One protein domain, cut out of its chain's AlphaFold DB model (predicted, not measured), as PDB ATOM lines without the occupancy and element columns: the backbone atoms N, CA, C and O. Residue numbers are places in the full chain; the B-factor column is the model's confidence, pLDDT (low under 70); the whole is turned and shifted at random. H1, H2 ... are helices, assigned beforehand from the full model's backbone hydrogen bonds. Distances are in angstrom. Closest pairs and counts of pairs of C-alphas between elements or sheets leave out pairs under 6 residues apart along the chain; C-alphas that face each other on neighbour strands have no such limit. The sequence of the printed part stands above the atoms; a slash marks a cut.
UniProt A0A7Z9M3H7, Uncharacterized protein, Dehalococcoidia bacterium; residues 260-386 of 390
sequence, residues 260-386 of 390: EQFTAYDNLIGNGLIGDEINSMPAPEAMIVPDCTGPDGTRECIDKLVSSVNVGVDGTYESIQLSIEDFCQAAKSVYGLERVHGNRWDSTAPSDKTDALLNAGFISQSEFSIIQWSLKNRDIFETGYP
ATOM      1  N   GLU A 260      40.123 107.308   8.035       79.38
ATOM      2  CA  GLU A 260      40.637 108.228   9.054       79.38
ATOM      3  C   GLU A 260      39.947 108.030  10.410       79.38
ATOM      4  O   GLU A 260      40.628 107.971  11.429       79.38
ATOM      5  N   GLN A 261      38.618 107.871  10.440       81.81
ATOM      6  CA  GLN A 261      37.868 107.604  11.672       81.81
ATOM      7  C   GLN A 261      38.203 106.226  12.251       81.81
ATOM      8  O   GLN A 261      38.424 106.114  13.454       81.81
ATOM      9  N   PHE A 262      38.302 105.194  11.413       82.94
ATOM     10  CA  PHE A 262      38.703 103.856  11.843       82.94
ATOM     11  C   PHE A 262      40.107 103.880  12.458       82.94
ATOM     12  O   PHE A 262      40.298 103.460  13.597       82.94
ATOM     13  N   THR A 263      41.070 104.478  11.751       82.12
ATOM     14  CA  THR A 263      42.457 104.619  12.217       82.12
ATOM     15  C   THR A 263      42.536 105.455  13.494       82.12
ATOM     16  O   THR A 263      43.303 105.135  14.402       82.12
ATOM     17  N   ALA A 264      41.755 106.533  13.601       83.75
ATOM     18  CA  ALA A 264      41.690 107.347  14.810       83.75
ATOM     19  C   ALA A 264      41.171 106.531  16.001       83.75
ATOM     20  O   ALA A 264      41.782 106.555  17.067       83.75
ATOM     21  N   TYR A 265      40.088 105.779  15.814       83.88
ATOM     22  CA  TYR A 265      39.495 104.938  16.850       83.88
ATOM     23  C   TYR A 265      40.439 103.816  17.302       83.88
ATOM     24  O   TYR A 265      40.670 103.658  18.501       83.88
ATOM     25  N   ASP A 266      41.057 103.102  16.359       83.38
ATOM     26  CA  ASP A 266      41.989 102.008  16.649       83.38
ATOM     27  C   ASP A 266      43.245 102.506  17.383       83.38
ATOM     28  O   ASP A 266      43.658 101.948  18.400       83.38
ATOM     29  N   ASN A 267      43.787 103.660  16.975       85.38
ATOM     30  CA  ASN A 267      44.878 104.311  17.704       85.38
ATOM     31  C   ASN A 267      44.470 104.721  19.126       85.38
ATOM     32  O   ASN A 267      45.282 104.629  20.050       85.38
ATOM     33  N   LEU A 268      43.240 105.196  19.334       83.00
ATOM     34  CA  LEU A 268      42.753 105.544  20.669       83.00
ATOM     35  C   LEU A 268      42.633 104.306  21.573       83.00
ATOM     36  O   LEU A 268      42.982 104.399  22.755       83.00
ATOM     37  N   ILE A 269      42.204 103.161  21.030       82.50
ATOM     38  CA  ILE A 269      42.183 101.869  21.741       82.50
ATOM     39  C   ILE A 269      43.601 101.403  22.052       82.50
ATOM     40  O   ILE A 269      43.912 101.123  23.211       82.50
ATOM     41  N   GLY A 270      44.481 101.352  21.047       81.25
ATOM     42  CA  GLY A 270      45.860 100.882  21.197       81.25
ATOM     43  C   GLY A 270      46.664 101.696  22.217       81.25
ATOM     44  O   GLY A 270      47.511 101.152  22.925       81.25
ATOM     45  N   ASN A 271      46.346 102.987  22.357       82.50
ATOM     46  CA  ASN A 271      46.934 103.876  23.360       82.50
ATOM     47  C   ASN A 271      46.213 103.850  24.725       82.50
ATOM     48  O   ASN A 271      46.630 104.555  25.646       82.50
ATOM     49  N   GLY A 272      45.143 103.062  24.876       78.56
ATOM     50  CA  GLY A 272      44.365 102.926  26.113       78.56
ATOM     51  C   GLY A 272      43.575 104.177  26.512       78.56
ATOM     52  O   GLY A 272      43.234 104.336  27.685       78.56
ATOM     53  N   LEU A 273      43.319 105.084  25.562       77.69
ATOM     54  CA  LEU A 273      42.653 106.371  25.797       77.69
ATOM     55  C   LEU A 273      41.126 106.252  25.804       77.69
ATOM     56  O   LEU A 273      40.456 107.052  26.454       77.69
ATOM     57  N   ILE A 274      40.573 105.246  25.125       77.19
ATOM     58  CA  ILE A 274      39.149 104.891  25.168       77.19
ATOM     59  C   ILE A 274      38.983 103.423  25.578       77.19
ATOM     60  O   ILE A 274      39.935 102.647  25.544       77.19
ATOM     61  N   GLY A 275      37.787 103.058  26.048       73.88
ATOM     62  CA  GLY A 275      37.425 101.653  26.255       73.88
ATOM     63  C   GLY A 275      36.687 101.116  25.035       73.88
ATOM     64  O   GLY A 275      35.991 101.885  24.382       73.88
ATOM     65  N   ASP A 276      36.814  99.817  24.770       78.56
ATOM     66  CA  ASP A 276      36.088  99.142  23.686       78.56
ATOM     67  C   ASP A 276      35.416  97.834  24.142       78.56
ATOM     68  O   ASP A 276      35.173  96.897  23.390       78.56
ATOM     69  N   GLU A 277      35.127  97.751  25.438       79.62
ATOM     70  CA  GLU A 277      34.464  96.601  26.039       79.62
ATOM     71  C   GLU A 277      33.242  97.072  26.821       79.62
ATOM     72  O   GLU A 277      33.285  98.063  27.555       79.62
ATOM     73  N   ILE A 278      32.143  96.329  26.700       77.12
ATOM     74  CA  ILE A 278      30.911  96.599  27.438       77.12
ATOM     75  C   ILE A 278      31.164  96.431  28.944       77.12
ATOM     76  O   ILE A 278      31.403  95.331  29.446       77.12
ATOM     77  N   ASN A 279      31.039  97.521  29.697       72.12
ATOM     78  CA  ASN A 279      31.217  97.528  31.143       72.12
ATOM     79  C   ASN A 279      30.040  96.869  31.907       72.12
ATOM     80  O   ASN A 279      28.962  96.600  31.368       72.12
ATOM     81  N   SER A 280      30.238  96.617  33.209       69.19
ATOM     82  CA  SER A 280      29.257  95.952  34.090       69.19
ATOM     83  C   SER A 280      28.082  96.838  34.540       69.19
ATOM     84  O   SER A 280      27.441  96.527  35.546       69.19
ATOM     85  N   MET A 281      27.806  97.954  33.857       67.62
ATOM     86  CA  MET A 281      26.685  98.827  34.205       67.62
ATOM     87  C   MET A 281      25.346  98.113  33.931       67.62
ATOM     88  O   MET A 281      25.130  97.644  32.808       67.62
ATOM     89  N   PRO A 282      24.442  98.004  34.925       64.81
ATOM     90  CA  PRO A 282      23.141  97.383  34.719       64.81
ATOM     91  C   PRO A 282      22.270  98.283  33.835       64.81
ATOM     92  O   PRO A 282      22.111  99.470  34.114       64.81
ATOM     93  N   ALA A 283      21.708  97.719  32.766       65.06
ATOM     94  CA  ALA A 283      20.680  98.394  31.982       65.06
ATOM     95  C   ALA A 283      19.352  98.423  32.772       65.06
ATOM     96  O   ALA A 283      19.077  97.471  33.510       65.06
ATOM     97  N   PRO A 284      18.509  99.461  32.615       70.12
ATOM     98  CA  PRO A 284      17.155  99.471  33.171       70.12
ATOM     99  C   PRO A 284      16.356  98.227  32.740       70.12
ATOM    100  O   PRO A 284      16.487  97.792  31.597       70.12
ATOM    101  N   GLU A 285      15.497  97.684  33.616       62.62
ATOM    102  CA  GLU A 285      14.833  96.360  33.483       62.62
ATOM    103  C   GLU A 285      13.952  96.154  32.220       62.62
ATOM    104  O   GLU A 285      13.443  95.058  32.001       62.62
ATOM    105  N   ALA A 286      13.811  97.160  31.348       68.38
ATOM    106  CA  ALA A 286      13.090  97.091  30.071       68.38
ATOM    107  C   ALA A 286      13.863  97.671  28.857       68.38
ATOM    108  O   ALA A 286      13.326  97.728  27.750       68.38
ATOM    109  N   MET A 287      15.113  98.122  29.025       80.25
ATOM    110  CA  MET A 287      15.892  98.756  27.952       80.25
ATOM    111  C   MET A 287      16.800  97.746  27.239       80.25
ATOM    112  O   MET A 287      17.750  97.228  27.823       80.25
ATOM    113  N   ILE A 288      16.556  97.508  25.946       81.44
ATOM    114  CA  ILE A 288      17.502  96.796  25.072       81.44
ATOM    115  C   ILE A 288      18.567  97.801  24.623       81.44
ATOM    116  O   ILE A 288      18.312  98.631  23.748       81.44
ATOM    117  N   VAL A 289      19.733  97.751  25.264       80.81
ATOM    118  CA  VAL A 289      20.858  98.652  24.987       80.81
ATOM    119  C   VAL A 289      21.653  98.136  23.778       80.81
ATOM    120  O   VAL A 289      22.042  96.965  23.802       80.81
ATOM    121  N   PRO A 290      21.889  98.959  22.739       84.19
ATOM    122  CA  PRO A 290      22.709  98.588  21.591       84.19
ATOM    123  C   PRO A 290      24.162  98.330  21.999       84.19
ATOM    124  O   PRO A 290      24.660  98.895  22.975       84.19
ATOM    125  N   ASP A 291      24.826  97.470  21.232       85.75
ATOM    126  CA  ASP A 291      26.269  97.292  21.310       85.75
ATOM    127  C   ASP A 291      26.940  98.438  20.552       85.75
ATOM    128  O   ASP A 291      26.708  98.610  19.359       85.75
ATOM    129  N   CYS A 292      27.714  99.246  21.270       86.62
ATOM    130  CA  CYS A 292      28.441 100.372  20.693       86.62
ATOM    131  C   CYS A 292      29.952 100.109  20.645       86.62
ATOM    132  O   CYS A 292      30.721 101.067  20.635       86.62
ATOM    133  N   THR A 293      30.372  98.840  20.720       85.69
ATOM    134  CA  THR A 293      31.780  98.440  20.591       85.69
ATOM    135  C   THR A 293      32.244  98.558  19.144       85.69
ATOM    136  O   THR A 293      31.453  98.526  18.198       85.69
ATOM    137  N   GLY A 294      33.542  98.748  18.977       85.38
ATOM    138  CA  GLY A 294      34.196  99.019  17.719       85.38
ATOM    139  C   GLY A 294      33.928 100.431  17.184       85.38
ATOM    140  O   GLY A 294      33.035 101.158  17.655       85.38
ATOM    141  N   PRO A 295      34.692 100.828  16.153       84.56
ATOM    142  CA  PRO A 295      34.502 102.104  15.473       84.56
ATOM    143  C   PRO A 295      33.095 102.200  14.873       84.56
ATOM    144  O   PRO A 295      32.430 103.226  15.017       84.56
ATOM    145  N   ASP A 296      32.596 101.107  14.298       85.56
ATOM    146  CA  ASP A 296      31.256 101.030  13.721       85.56
ATOM    147  C   ASP A 296      30.157 101.214  14.760       85.56
ATOM    148  O   ASP A 296      29.315 102.097  14.613       85.56
ATOM    149  N   GLY A 297      30.167 100.406  15.827       86.25
ATOM    150  CA  GLY A 297      29.132 100.455  16.855       86.25
ATOM    151  C   GLY A 297      29.147 101.795  17.583       86.25
ATOM    152  O   GLY A 297      28.093 102.368  17.868       86.25
ATOM    153  N   THR A 298      30.335 102.358  17.816       87.38
ATOM    154  CA  THR A 298      30.453 103.700  18.397       87.38
ATOM    155  C   THR A 298      29.846 104.744  17.469       87.38
ATOM    156  O   THR A 298      29.044 105.565  17.922       87.38
ATOM    157  N   ARG A 299      30.185 104.722  16.175       89.06
ATOM    158  CA  ARG A 299      29.661 105.685  15.201       89.06
ATOM    159  C   ARG A 299      28.151 105.547  15.028       89.06
ATOM    160  O   ARG A 299      27.448 106.554  15.076       89.06
ATOM    161  N   GLU A 300      27.646 104.322  14.927       89.12
ATOM    162  CA  GLU A 300      26.220 104.025  14.813       89.12
ATOM    163  C   GLU A 300      25.432 104.559  16.010       89.12
ATOM    164  O   GLU A 300      24.399 105.214  15.848       89.12
ATOM    165  N   CYS A 301      25.919 104.317  17.226       88.50
ATOM    166  CA  CYS A 301      25.268 104.822  18.425       88.50
ATOM    167  C   CYS A 301      25.321 106.353  18.517       88.50
ATOM    168  O   CYS A 301      24.349 106.966  18.957       88.50
ATOM    169  N   ILE A 302      26.411 106.990  18.081       87.81
ATOM    170  CA  ILE A 302      26.517 108.456  18.052       87.81
ATOM    171  C   ILE A 302      25.553 109.054  17.032       87.81
ATOM    172  O   ILE A 302      24.831 109.987  17.370       87.81
ATOM    173  N   ASP A 303      25.475 108.499  15.825       87.50
ATOM    174  CA  ASP A 303      24.552 108.977  14.794       87.50
ATOM    175  C   ASP A 303      23.098 108.834  15.230       87.50
ATOM    176  O   ASP A 303      22.316 109.782  15.123       87.50
ATOM    177  N   LYS A 304      22.739 107.673  15.793       86.69
ATOM    178  CA  LYS A 304      21.400 107.451  16.346       86.69
ATOM    179  C   LYS A 304      21.104 108.444  17.464       86.69
ATOM    180  O   LYS A 304      20.044 109.059  17.443       86.69
ATOM    181  N   LEU A 305      22.047 108.678  18.377       85.75
ATOM    182  CA  LEU A 305      21.895 109.678  19.433       85.75
ATOM    183  C   LEU A 305      21.675 111.089  18.871       85.75
ATOM    184  O   LEU A 305      20.735 111.771  19.270       85.75
ATOM    185  N   VAL A 306      22.522 111.522  17.941       84.06
ATOM    186  CA  VAL A 306      22.479 112.864  17.344       84.06
ATOM    187  C   VAL A 306      21.190 113.068  16.558       84.06
ATOM    188  O   VAL A 306      20.564 114.116  16.678       84.06
ATOM    189  N   SER A 307      20.752 112.056  15.806       82.19
ATOM    190  CA  SER A 307      19.492 112.106  15.058       82.19
ATOM    191  C   SER A 307      18.267 112.203  15.971       82.19
ATOM    192  O   SER A 307      17.285 112.851  15.616       82.19
ATOM    193  N   SER A 308      18.343 111.608  17.164       78.25
ATOM    194  CA  SER A 308      17.260 111.573  18.144       78.25
ATOM    195  C   SER A 308      17.292 112.725  19.149       78.25
ATOM    196  O   SER A 308      16.377 112.835  19.956       78.25
ATOM    197  N   VAL A 309      18.308 113.591  19.144       71.38
ATOM    198  CA  VAL A 309      18.407 114.742  20.055       71.38
ATOM    199  C   VAL A 309      18.353 116.032  19.241       71.38
ATOM    200  O   VAL A 309      19.362 116.522  18.743       71.38
ATOM    201  N   ASN A 310      17.156 116.607  19.112       62.25
ATOM    202  CA  ASN A 310      16.960 117.846  18.359       62.25
ATOM    203  C   ASN A 310      17.214 119.075  19.254       62.25
ATOM    204  O   ASN A 310      16.429 119.372  20.159       62.25
ATOM    205  N   VAL A 311      18.317 119.788  19.021       57.31
ATOM    206  CA  VAL A 311      18.713 120.967  19.810       57.31
ATOM    207  C   VAL A 311      18.184 122.239  19.137       57.31
ATOM    208  O   VAL A 311      18.437 122.479  17.959       57.31
ATOM    209  N   GLY A 312      17.436 123.070  19.874       48.12
ATOM    210  CA  GLY A 312      16.917 124.348  19.368       48.12
ATOM    211  C   GLY A 312      18.020 125.361  19.016       48.12
ATOM    212  O   GLY A 312      19.112 125.330  19.580       48.12
ATOM    213  N   VAL A 313      17.703 126.290  18.105       42.69
ATOM    214  CA  VAL A 313      18.623 127.213  17.391       42.69
ATOM    215  C   VAL A 313      19.451 128.153  18.296       42.69
ATOM    216  O   VAL A 313      20.424 128.739  17.834       42.69
ATOM    217  N   ASP A 314      19.136 128.238  19.591       42.69
ATOM    218  CA  ASP A 314      19.801 129.139  20.545       42.69
ATOM    219  C   ASP A 314      20.741 128.415  21.533       42.69
ATOM    220  O   ASP A 314      21.193 129.006  22.514       42.69
ATOM    221  N   GLY A 315      21.038 127.127  21.312       47.59
ATOM    222  CA  GLY A 315      22.092 126.395  22.037       47.59
ATOM    223  C   GLY A 315      21.860 126.201  23.544       47.59
ATOM    224  O   GLY A 315      22.776 125.800  24.262       47.59
ATOM    225  N   THR A 316      20.651 126.473  24.040       47.69
ATOM    226  CA  THR A 316      20.257 126.256  25.437       47.69
ATOM    227  C   THR A 316      19.367 125.021  25.535       47.69
ATOM    228  O   THR A 316      18.252 124.970  25.023       47.69
ATOM    229  N   TYR A 317      19.889 123.978  26.172       52.44
ATOM    230  CA  TYR A 317      19.279 122.652  26.199       52.44
ATOM    231  C   TYR A 317      18.246 122.465  27.331       52.44
ATOM    232  O   TYR A 317      18.304 121.491  28.084       52.44
ATOM    233  N   GLU A 318      17.327 123.411  27.517       44.41
ATOM    234  CA  GLU A 318      16.402 123.369  28.666       44.41
ATOM    235  C   GLU A 318      14.999 122.841  28.345       44.41
ATOM    236  O   GLU A 318      14.199 122.636  29.253       44.41
ATOM    237  N   SER A 319      14.677 122.530  27.089       50.47
ATOM    238  CA  SER A 319      13.441 121.792  26.793       50.47
ATOM    239  C   SER A 319      13.527 121.069  25.460       50.47
ATOM    240  O   SER A 319      13.205 121.615  24.408       50.47
ATOM    241  N   ILE A 320      13.965 119.815  25.500       53.81
ATOM    242  CA  ILE A 320      13.860 118.964  24.323       53.81
ATOM    243  C   ILE A 320      12.464 118.346  24.316       53.81
ATOM    244  O   ILE A 320      12.133 117.518  25.163       53.81
ATOM    245  N   GLN A 321      11.626 118.769  23.371       54.06
ATOM    246  CA  GLN A 321      10.401 118.045  23.033       54.06
ATOM    247  C   GLN A 321      10.782 116.896  22.102       54.06
ATOM    248  O   GLN A 321      10.678 117.015  20.884       54.06
ATOM    249  N   LEU A 322      11.292 115.808  22.674       64.94
ATOM    250  CA  LEU A 322      11.485 114.576  21.919       64.94
ATOM    251  C   LEU A 322      10.131 113.919  21.676       64.94
ATOM    252  O   LEU A 322       9.269 113.902  22.561       64.94
ATOM    253  N   SER A 323       9.946 113.354  20.483       73.75
ATOM    254  CA  SER A 323       8.918 112.332  20.324       73.75
ATOM    255  C   SER A 323       9.236 111.168  21.273       73.75
ATOM    256  O   SER A 323      10.379 110.993  21.698       73.75
ATOM    257  N   ILE A 324       8.233 110.363  21.630       74.12
ATOM    258  CA  ILE A 324       8.467 109.184  22.480       74.12
ATOM    259  C   ILE A 324       9.520 108.268  21.833       74.12
ATOM    260  O   ILE A 324      10.401 107.773  22.525       74.12
ATOM    261  N   GLU A 325       9.481 108.107  20.509       78.00
ATOM    262  CA  GLU A 325      10.424 107.274  19.756       78.00
ATOM    263  C   GLU A 325      11.861 107.814  19.816       78.00
ATOM    264  O   GLU A 325      12.777 107.072  20.179       78.00
ATOM    265  N   ASP A 326      12.049 109.115  19.574       80.19
ATOM    266  CA  ASP A 326      13.360 109.770  19.666       80.19
ATOM    267  C   ASP A 326      13.905 109.725  21.095       80.19
ATOM    268  O   ASP A 326      15.085 109.467  21.319       80.19
ATOM    269  N   PHE A 327      13.037 109.901  22.091       79.81
ATOM    270  CA  PHE A 327      13.420 109.782  23.491       79.81
ATOM    271  C   PHE A 327      13.937 108.374  23.816       79.81
ATOM    272  O   PHE A 327      15.004 108.231  24.420       79.81
ATOM    273  N   CYS A 328      13.226 107.329  23.382       82.25
ATOM    274  CA  CYS A 328      13.648 105.948  23.600       82.25
ATOM    275  C   CYS A 328      14.957 105.629  22.855       82.25
ATOM    276  O   CYS A 328      15.817 104.934  23.400       82.25
ATOM    277  N   GLN A 329      15.132 106.125  21.628       85.25
ATOM    278  CA  GLN A 329      16.334 105.894  20.825       85.25
ATOM    279  C   GLN A 329      17.554 106.644  21.375       85.25
ATOM    280  O   GLN A 329      18.635 106.055  21.481       85.25
ATOM    281  N   ALA A 330      17.380 107.898  21.796       83.50
ATOM    282  CA  ALA A 330      18.411 108.669  22.481       83.50
ATOM    283  C   ALA A 330      18.830 107.966  23.777       83.50
ATOM    284  O   ALA A 330      20.014 107.702  23.968       83.50
ATOM    285  N   ALA A 331      17.869 107.549  24.611       82.12
ATOM    286  CA  ALA A 331      18.156 106.828  25.850       82.12
ATOM    287  C   ALA A 331      18.963 105.544  25.597       82.12
ATOM    288  O   ALA A 331      20.014 105.351  26.204       82.12
ATOM    289  N   LYS A 332      18.538 104.700  24.647       87.00
ATOM    290  CA  LYS A 332      19.273 103.482  24.261       87.00
ATOM    291  C   LYS A 332      20.708 103.792  23.823       87.00
ATOM    292  O   LYS A 332      21.643 103.142  24.284       87.00
ATOM    293  N   SER A 333      20.881 104.786  22.957       87.06
ATOM    294  CA  SER A 333      22.181 105.126  22.364       87.06
ATOM    295  C   SER A 333      23.146 105.728  23.391       87.06
ATOM    296  O   SER A 333      24.316 105.356  23.417       87.06
ATOM    297  N   VAL A 334      22.653 106.582  24.299       84.12
ATOM    298  CA  VAL A 334      23.432 107.111  25.436       84.12
ATOM    299  C   VAL A 334      23.900 105.979  26.338       84.12
ATOM    300  O   VAL A 334      25.083 105.911  26.659       84.12
ATOM    301  N   TYR A 335      22.997 105.069  26.713       83.12
ATOM    302  CA  TYR A 335      23.343 103.925  27.557       83.12
ATOM    303  C   TYR A 335      24.367 103.008  26.884       83.12
ATOM    304  O   TYR A 335      25.270 102.514  27.553       83.12
ATOM    305  N   GLY A 336      24.256 102.780  25.576       84.94
ATOM    306  CA  GLY A 336      25.225 101.971  24.837       84.94
ATOM    307  C   GLY A 336      26.612 102.617  24.803       84.94
ATOM    308  O   GLY A 336      27.601 101.970  25.145       84.94
ATOM    309  N   LEU A 337      26.685 103.917  24.502       83.00
ATOM    310  CA  LEU A 337      27.944 104.671  24.502       83.00
ATOM    311  C   LEU A 337      28.574 104.745  25.897       83.00
ATOM    312  O   LEU A 337      29.785 104.587  26.036       83.00
ATOM    313  N   GLU A 338      27.765 104.923  26.942       79.50
ATOM    314  CA  GLU A 338      28.223 104.919  28.335       79.50
ATOM    315  C   GLU A 338      28.755 103.541  28.756       79.50
ATOM    316  O   GLU A 338      29.708 103.450  29.533       79.50
ATOM    317  N   ARG A 339      28.183 102.451  28.232       80.88
ATOM    318  CA  ARG A 339      28.660 101.092  28.522       80.88
ATOM    319  C   ARG A 339      30.020 100.791  27.907       80.88
ATOM    320  O   ARG A 339      30.786 100.065  28.529       80.88
ATOM    321  N   VAL A 340      30.320 101.334  26.735       79.12
ATOM    322  CA  VAL A 340      31.567 101.040  26.010       79.12
ATOM    323  C   VAL A 340      32.659 102.041  26.363       79.12
ATOM    324  O   VAL A 340      33.711 101.684  26.891       79.12
ATOM    325  N   HIS A 341      32.373 103.326  26.169       76.88
ATOM    326  CA  HIS A 341      33.363 104.381  26.367       76.88
ATOM    327  C   HIS A 341      33.481 104.789  27.824       76.88
ATOM    328  O   HIS A 341      34.555 105.201  28.241       76.88
ATOM    329  N   GLY A 342      32.437 104.585  28.630       68.94
ATOM    330  CA  GLY A 342      32.439 104.918  30.049       68.94
ATOM    331  C   GLY A 342      32.400 106.425  30.293       68.94
ATOM    332  O   GLY A 342      33.378 107.113  30.050       68.94
ATOM    333  N   ASN A 343      31.308 106.919  30.875       60.41
ATOM    334  CA  ASN A 343      31.272 108.220  31.549       60.41
ATOM    335  C   ASN A 343      30.354 108.103  32.769       60.41
ATOM    336  O   ASN A 343      29.137 108.077  32.639       60.41
ATOM    337  N   ARG A 344      30.959 107.934  33.952       54.78
ATOM    338  CA  ARG A 344      30.270 107.568  35.202       54.78
ATOM    339  C   ARG A 344      29.418 108.699  35.792       54.78
ATOM    340  O   ARG A 344      29.715 109.874  35.629       54.78
ATOM    341  N   TRP A 345      28.469 108.284  36.634       50.88
ATOM    342  CA  TRP A 345      27.535 109.049  37.487       50.88
ATOM    343  C   TRP A 345      28.168 109.968  38.546       50.88
ATOM    344  O   TRP A 345      27.490 110.382  39.485       50.88
ATOM    345  N   ASP A 346      29.462 110.269  38.447       47.34
ATOM    346  CA  ASP A 346      30.197 111.027  39.456       47.34
ATOM    347  C   ASP A 346      30.680 112.359  38.877       47.34
ATOM    348  O   ASP A 346      31.569 112.403  38.029       47.34
ATOM    349  N   SER A 347      30.132 113.456  39.398       44.56
ATOM    350  CA  SER A 347      30.548 114.837  39.106       44.56
ATOM    351  C   SER A 347      32.031 115.149  39.393       44.56
ATOM    352  O   SER A 347      32.465 116.277  39.166       44.56
ATOM    353  N   THR A 348      32.799 114.188  39.919       48.16
ATOM    354  CA  THR A 348      34.230 114.310  40.230       48.16
ATOM    355  C   THR A 348      35.156 113.409  39.398       48.16
ATOM    356  O   THR A 348      36.370 113.444  39.607       48.16
ATOM    357  N   ALA A 349      34.638 112.643  38.428       48.19
ATOM    358  CA  ALA A 349      35.464 111.870  37.491       48.19
ATOM    359  C   ALA A 349      36.042 112.754  36.352       48.19
ATOM    360  O   ALA A 349      35.364 113.683  35.911       48.19
ATOM    361  N   PRO A 350      37.280 112.505  35.870       50.81
ATOM    362  CA  PRO A 350      37.869 113.252  34.751       50.81
ATOM    363  C   PRO A 350      37.108 113.020  33.428       50.81
ATOM    364  O   PRO A 350      36.564 111.944  33.204       50.81
ATOM    365  N   SER A 351      37.060 114.041  32.560       54.31
ATOM    366  CA  SER A 351      36.267 114.120  31.311       54.31
ATOM    367  C   SER A 351      36.834 113.337  30.110       54.31
ATOM    368  O   SER A 351      36.430 113.544  28.968       54.31
ATOM    369  N   ASP A 352      37.805 112.462  30.336       59.72
ATOM    370  CA  ASP A 352      38.914 112.228  29.408       59.72
ATOM    371  C   ASP A 352      38.601 111.367  28.170       59.72
ATOM    372  O   ASP A 352      39.209 111.578  27.119       59.72
ATOM    373  N   LYS A 353      37.642 110.437  28.224       67.12
ATOM    374  CA  LYS A 353      37.448 109.467  27.124       67.12
ATOM    375  C   LYS A 353      36.677 110.000  25.916       67.12
ATOM    376  O   LYS A 353      37.060 109.752  24.776       67.12
ATOM    377  N   THR A 354      35.606 110.765  26.123       67.12
ATOM    378  CA  THR A 354      34.895 111.413  25.000       67.12
ATOM    379  C   THR A 354      35.701 112.591  24.449       67.12
ATOM    380  O   THR A 354      35.645 112.856  23.250       67.12
ATOM    381  N   ASP A 355      36.498 113.248  25.301       75.56
ATOM    382  CA  ASP A 355      37.484 114.243  24.869       75.56
ATOM    383  C   ASP A 355      38.510 113.597  23.931       75.56
ATOM    384  O   ASP A 355      38.882 114.197  22.927       75.56
ATOM    385  N   ALA A 356      38.932 112.357  24.200       80.75
ATOM    386  CA  ALA A 356      39.840 111.620  23.327       80.75
ATOM    387  C   ALA A 356      39.230 111.349  21.938       80.75
ATOM    388  O   ALA A 356      39.899 111.596  20.934       80.75
ATOM    389  N   LEU A 357      37.955 110.938  21.867       83.19
ATOM    390  CA  LEU A 357      37.237 110.760  20.592       83.19
ATOM    391  C   LEU A 357      37.151 112.074  19.794       83.19
ATOM    392  O   LEU A 357      37.360 112.077  18.581       83.19
ATOM    393  N   LEU A 358      36.874 113.199  20.462       84.06
ATOM    394  CA  LEU A 358      36.833 114.522  19.830       84.06
ATOM    395  C   LEU A 358      38.226 114.975  19.363       84.06
ATOM    396  O   LEU A 358      38.389 115.417  18.230       84.06
ATOM    397  N   ASN A 359      39.236 114.851  20.226       85.19
ATOM    398  CA  ASN A 359      40.601 115.303  19.954       85.19
ATOM    399  C   ASN A 359      41.266 114.512  18.820       85.19
ATOM    400  O   ASN A 359      42.098 115.065  18.103       85.19
ATOM    401  N   ALA A 360      40.894 113.243  18.644       84.12
ATOM    402  CA  ALA A 360      41.347 112.419  17.527       84.12
ATOM    403  C   ALA A 360      40.550 112.649  16.230       84.12
ATOM    404  O   ALA A 360      40.855 112.029  15.217       84.12
ATOM    405  N   GLY A 361      39.523 113.507  16.249       84.31
ATOM    406  CA  GLY A 361      38.672 113.776  15.089       84.31
ATOM    407  C   GLY A 361      37.674 112.660  14.758       84.31
ATOM    408  O   GLY A 361      37.077 112.690  13.685       84.31
ATOM    409  N   PHE A 362      37.462 111.694  15.659       85.94
ATOM    410  CA  PHE A 362      36.480 110.620  15.463       85.94
ATOM    411  C   PHE A 362      35.037 111.153  15.487       85.94
ATOM    412  O   PHE A 362      34.169 110.678  14.749       85.94
ATOM    413  N   ILE A 363      34.793 112.169  16.320       85.12
ATOM    414  CA  ILE A 363      33.505 112.861  16.458       85.12
ATOM    415  C   ILE A 363      33.679 114.369  16.294       85.12
ATOM    416  O   ILE A 363      34.732 114.930  16.593       85.12
ATOM    417  N   SER A 364      32.627 115.045  15.847       86.12
ATOM    418  CA  SER A 364      32.604 116.502  15.705       86.12
ATOM    419  C   SER A 364      32.330 117.217  17.036       86.12
ATOM    420  O   SER A 364      31.765 116.650  17.973       86.12
ATOM    421  N   GLN A 365      32.653 118.513  17.115       81.19
ATOM    422  CA  GLN A 365      32.352 119.341  18.294       81.19
ATOM    423  C   GLN A 365      30.848 119.365  18.632       81.19
ATOM    424  O   GLN A 365      30.466 119.423  19.805       81.19
ATOM    425  N   SER A 366      29.986 119.320  17.611       80.94
ATOM    426  CA  SER A 366      28.531 119.230  17.770       80.94
ATOM    427  C   SER A 366      28.106 117.898  18.383       80.94
ATOM    428  O   SER A 366      27.335 117.893  19.339       80.94
ATOM    429  N   GLU A 367      28.645 116.785  17.889       85.06
ATOM    430  CA  GLU A 367      28.365 115.443  18.417       85.06
ATOM    431  C   GLU A 367      28.846 115.311  19.854       85.06
ATOM    432  O   GLU A 367      28.091 114.881  20.722       85.06
ATOM    433  N   PHE A 368      30.065 115.778  20.127       83.50
ATOM    434  CA  PHE A 368      30.613 115.840  21.473       83.50
ATOM    435  C   PHE A 368      29.681 116.599  22.424       83.50
ATOM    436  O   PHE A 368      29.368 116.115  23.508       83.50
ATOM    437  N   SER A 369      29.177 117.762  22.004       78.56
ATOM    438  CA  SER A 369      28.270 118.575  22.826       78.56
ATOM    439  C   SER A 369      26.946 117.859  23.114       78.56
ATOM    440  O   SER A 369      26.462 117.908  24.245       78.56
ATOM    441  N   ILE A 370      26.387 117.159  22.120       79.50
ATOM    442  CA  ILE A 370      25.159 116.366  22.265       79.50
ATOM    443  C   ILE A 370      25.388 115.180  23.206       79.50
ATOM    444  O   ILE A 370      24.566 114.945  24.092       79.50
ATOM    445  N   ILE A 371      26.506 114.464  23.067       79.44
ATOM    446  CA  ILE A 371      26.875 113.340  23.938       79.44
ATOM    447  C   ILE A 371      27.027 113.825  25.382       79.44
ATOM    448  O   ILE A 371      26.390 113.280  26.284       79.44
ATOM    449  N   GLN A 372      27.800 114.892  25.604       76.94
ATOM    450  CA  GLN A 372      28.016 115.473  26.932       76.94
ATOM    451  C   GLN A 372      26.713 115.953  27.568       76.94
ATOM    452  O   GLN A 372      26.452 115.690  28.743       76.94
ATOM    453  N   TRP A 373      25.863 116.634  26.795       76.75
ATOM    454  CA  TRP A 373      24.560 117.055  27.290       76.75
ATOM    455  C   TRP A 373      23.677 115.858  27.658       76.75
ATOM    456  O   TRP A 373      23.063 115.860  28.728       76.75
ATOM    457  N   SER A 374      23.639 114.833  26.807       76.62
ATOM    458  CA  SER A 374      22.781 113.662  27.005       76.62
ATOM    459  C   SER A 374      23.209 112.845  28.223       76.62
ATOM    460  O   SER A 374      22.363 112.418  29.007       76.62
ATOM    461  N   LEU A 375      24.520 112.716  28.445       73.38
ATOM    462  CA  LEU A 375      25.089 112.112  29.652       73.38
ATOM    463  C   LEU A 375      24.801 112.953  30.906       73.38
ATOM    464  O   LEU A 375      24.445 112.410  31.947       73.38
ATOM    465  N   LYS A 376      24.888 114.286  30.821       73.44
ATOM    466  CA  LYS A 376      24.587 115.180  31.953       73.44
ATOM    467  C   LYS A 376      23.112 115.147  32.369       73.44
ATOM    468  O   LYS A 376      22.802 115.380  33.534       73.44
ATOM    469  N   ASN A 377      22.210 114.871  31.430       71.94
ATOM    470  CA  ASN A 377      20.759 114.834  31.650       71.94
ATOM    471  C   ASN A 377      20.211 113.404  31.683       71.94
ATOM    472  O   ASN A 377      19.018 113.177  31.490       71.94
ATOM    473  N   ARG A 378      21.081 112.430  31.950       72.88
ATOM    474  CA  ARG A 378      20.745 111.012  31.924       72.88
ATOM    475  C   ARG A 378      19.606 110.625  32.856       72.88
ATOM    476  O   ARG A 378      18.801 109.783  32.480       72.88
ATOM    477  N   ASP A 379      19.483 111.263  34.018       71.25
ATOM    478  CA  ASP A 379      18.380 111.002  34.953       71.25
ATOM    479  C   ASP A 379      17.010 111.217  34.293       71.25
ATOM    480  O   ASP A 379      16.051 110.508  34.596       71.25
ATOM    481  N   ILE A 380      16.919 112.153  33.341       73.19
ATOM    482  CA  ILE A 380      15.708 112.383  32.547       73.19
ATOM    483  C   ILE A 380      15.445 111.172  31.650       73.19
ATOM    484  O   ILE A 380      14.320 110.675  31.616       73.19
ATOM    485  N   PHE A 381      16.479 110.664  30.975       74.19
ATOM    486  CA  PHE A 381      16.388 109.469  30.139       74.19
ATOM    487  C   PHE A 381      16.044 108.217  30.954       74.19
ATOM    488  O   PHE A 381      15.189 107.448  30.537       74.19
ATOM    489  N   GLU A 382      16.630 108.030  32.135       72.75
ATOM    490  CA  GLU A 382      16.387 106.870  33.000       72.75
ATOM    491  C   GLU A 382      14.988 106.884  33.634       72.75
ATOM    492  O   GLU A 382      14.275 105.882  33.585       72.75
ATOM    493  N   THR A 383      14.565 108.020  34.197       72.25
ATOM    494  CA  THR A 383      13.248 108.140  34.850       72.25
ATOM    495  C   THR A 383      12.098 108.196  33.847       72.25
ATOM    496  O   THR A 383      11.007 107.700  34.135       72.25
ATOM    497  N   GLY A 384      12.335 108.761  32.660       68.94
ATOM    498  CA  GLY A 384      11.342 108.853  31.597       68.94
ATOM    499  C   GLY A 384      11.082 107.524  30.883       68.94
ATOM    500  O   GLY A 384       9.929 107.245  30.557       68.94
ATOM    501  N   TYR A 385      12.101 106.670  30.709       72.75
ATOM    502  CA  TYR A 385      12.041 105.477  29.846       72.75
ATOM    503  C   TYR A 385      10.916 104.474  30.182       72.75
ATOM    504  O   TYR A 385      10.229 104.037  29.260       72.75
ATOM    505  N   PRO A 386      10.621 104.146  31.460       61.41
ATOM    506  CA  PRO A 386       9.490 103.274  31.795       61.41
ATOM    507  C   PRO A 386       8.130 103.993  31.741       61.41
ATOM    508  O   PRO A 386       7.087 103.344  31.698       61.41
TER     509      PRO A 386
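Overview. This is residues 260 to 386 of the 390 residues of an uncharacterized protein of Dehalococcoidia bacterium (UniProt A0A7Z9M3H7). A helical hairpin of H2 and H3 forms one side of the body, and H5 crosses it at nearly a right angle, packing on both of its helices, with H4 beside H5. H1 sits at one end of this group, by the beginning of H2 and by H4, and the short H6 packs on H3 toward the other end, while two long loops, residues 271 to 293 and 309 to 323, run round the outside. The printed part has 127 residues with six named helices, H1 to H6 in chain order, and no named strand; the class is all helix, and the helix packing is part aligned, part crossed. It is compact, with a radius of gyration of the C-alphas of 13.9 A, and its outline is rounded, spanning 38 by 35 by 29 A.

Arrangement. The longest helix, H3, residues 324 to 341, forms a hairpin with H2, residues 294 to 308: they touch at a shallow tilt of 29 degrees, opposite ways, and their closest C-alphas, of Ser 308 and Asp 326, are 4.6 A apart. H5, residues 365 to 376, is about perpendicular to H3, at 85 degrees, and touches its residues 334 to 338 alone; the closest C-alphas are those of Val 334 and Leu 375, at 6.7 A. H5 also touches residues 302 to 306 of H2 alone, about perpendicular at 79 degrees, with the C-alphas of Val 306 and Glu 367 closest at 6.5 A. H6, residues 378 to 384, touches residues 327 to 331 of H3 alone at a steep tilt of 40 degrees, opposite ways; the closest C-alphas, of Ala 331 and Phe 381, are 5.3 A apart. H5 and H6 meet only through their link. H4, residues 352 to 359, forms a hairpin with H5, touching its residues 365 to 368 alone at a shallow tilt of 20 degrees, opposite ways; the C-alphas of Leu 358 and Phe 368 are closest at 6.6 A. H1, residues 260 to 270, touches residues 294 to 295 of H2 alone at a steep tilt of 62 degrees, with the C-alphas of Phe 262 and Pro 295 closest at 5.8 A. H1 and H4 only just touch, with 3 pairs of C-alphas within 8 A, the closest being Leu 268 and Ala 356 at 7.2 A. H1 and H3 are apart. In H1, H2, H3, H4, H5 and H6 every O i to N i+4 pair is within hydrogen-bond range.

Along the chain. H3 is 25.7 A from first to last C-alpha; it begins at C-alpha 324, (8.467, 109.184, 22.480), and ends at C-alpha 341, (33.363, 104.381, 26.367). H2 measures 21.1 A, H5 16.3 A and H1 15.1 A; H1 begins at C-alpha 260, (40.637, 108.228, 9.054). The shorter H4 and H6 measure 10.1 A and 9.7 A, and H6 ends at C-alpha 384, (11.342, 108.853, 31.597).

Size, cuts and confidence. The two C-alphas farthest apart, those of Gly 270 and Gln 321, are 39.4 A apart. The printed part has no cut. The links from H1 to H2 and from H2 to H3 are long, with 23 and 15 residues. The mean pLDDT of the printed part is 74.4, and 34 residues are under 70, among them 310 to 322 and 342 to 354, of which 352 to 354 belong to H4.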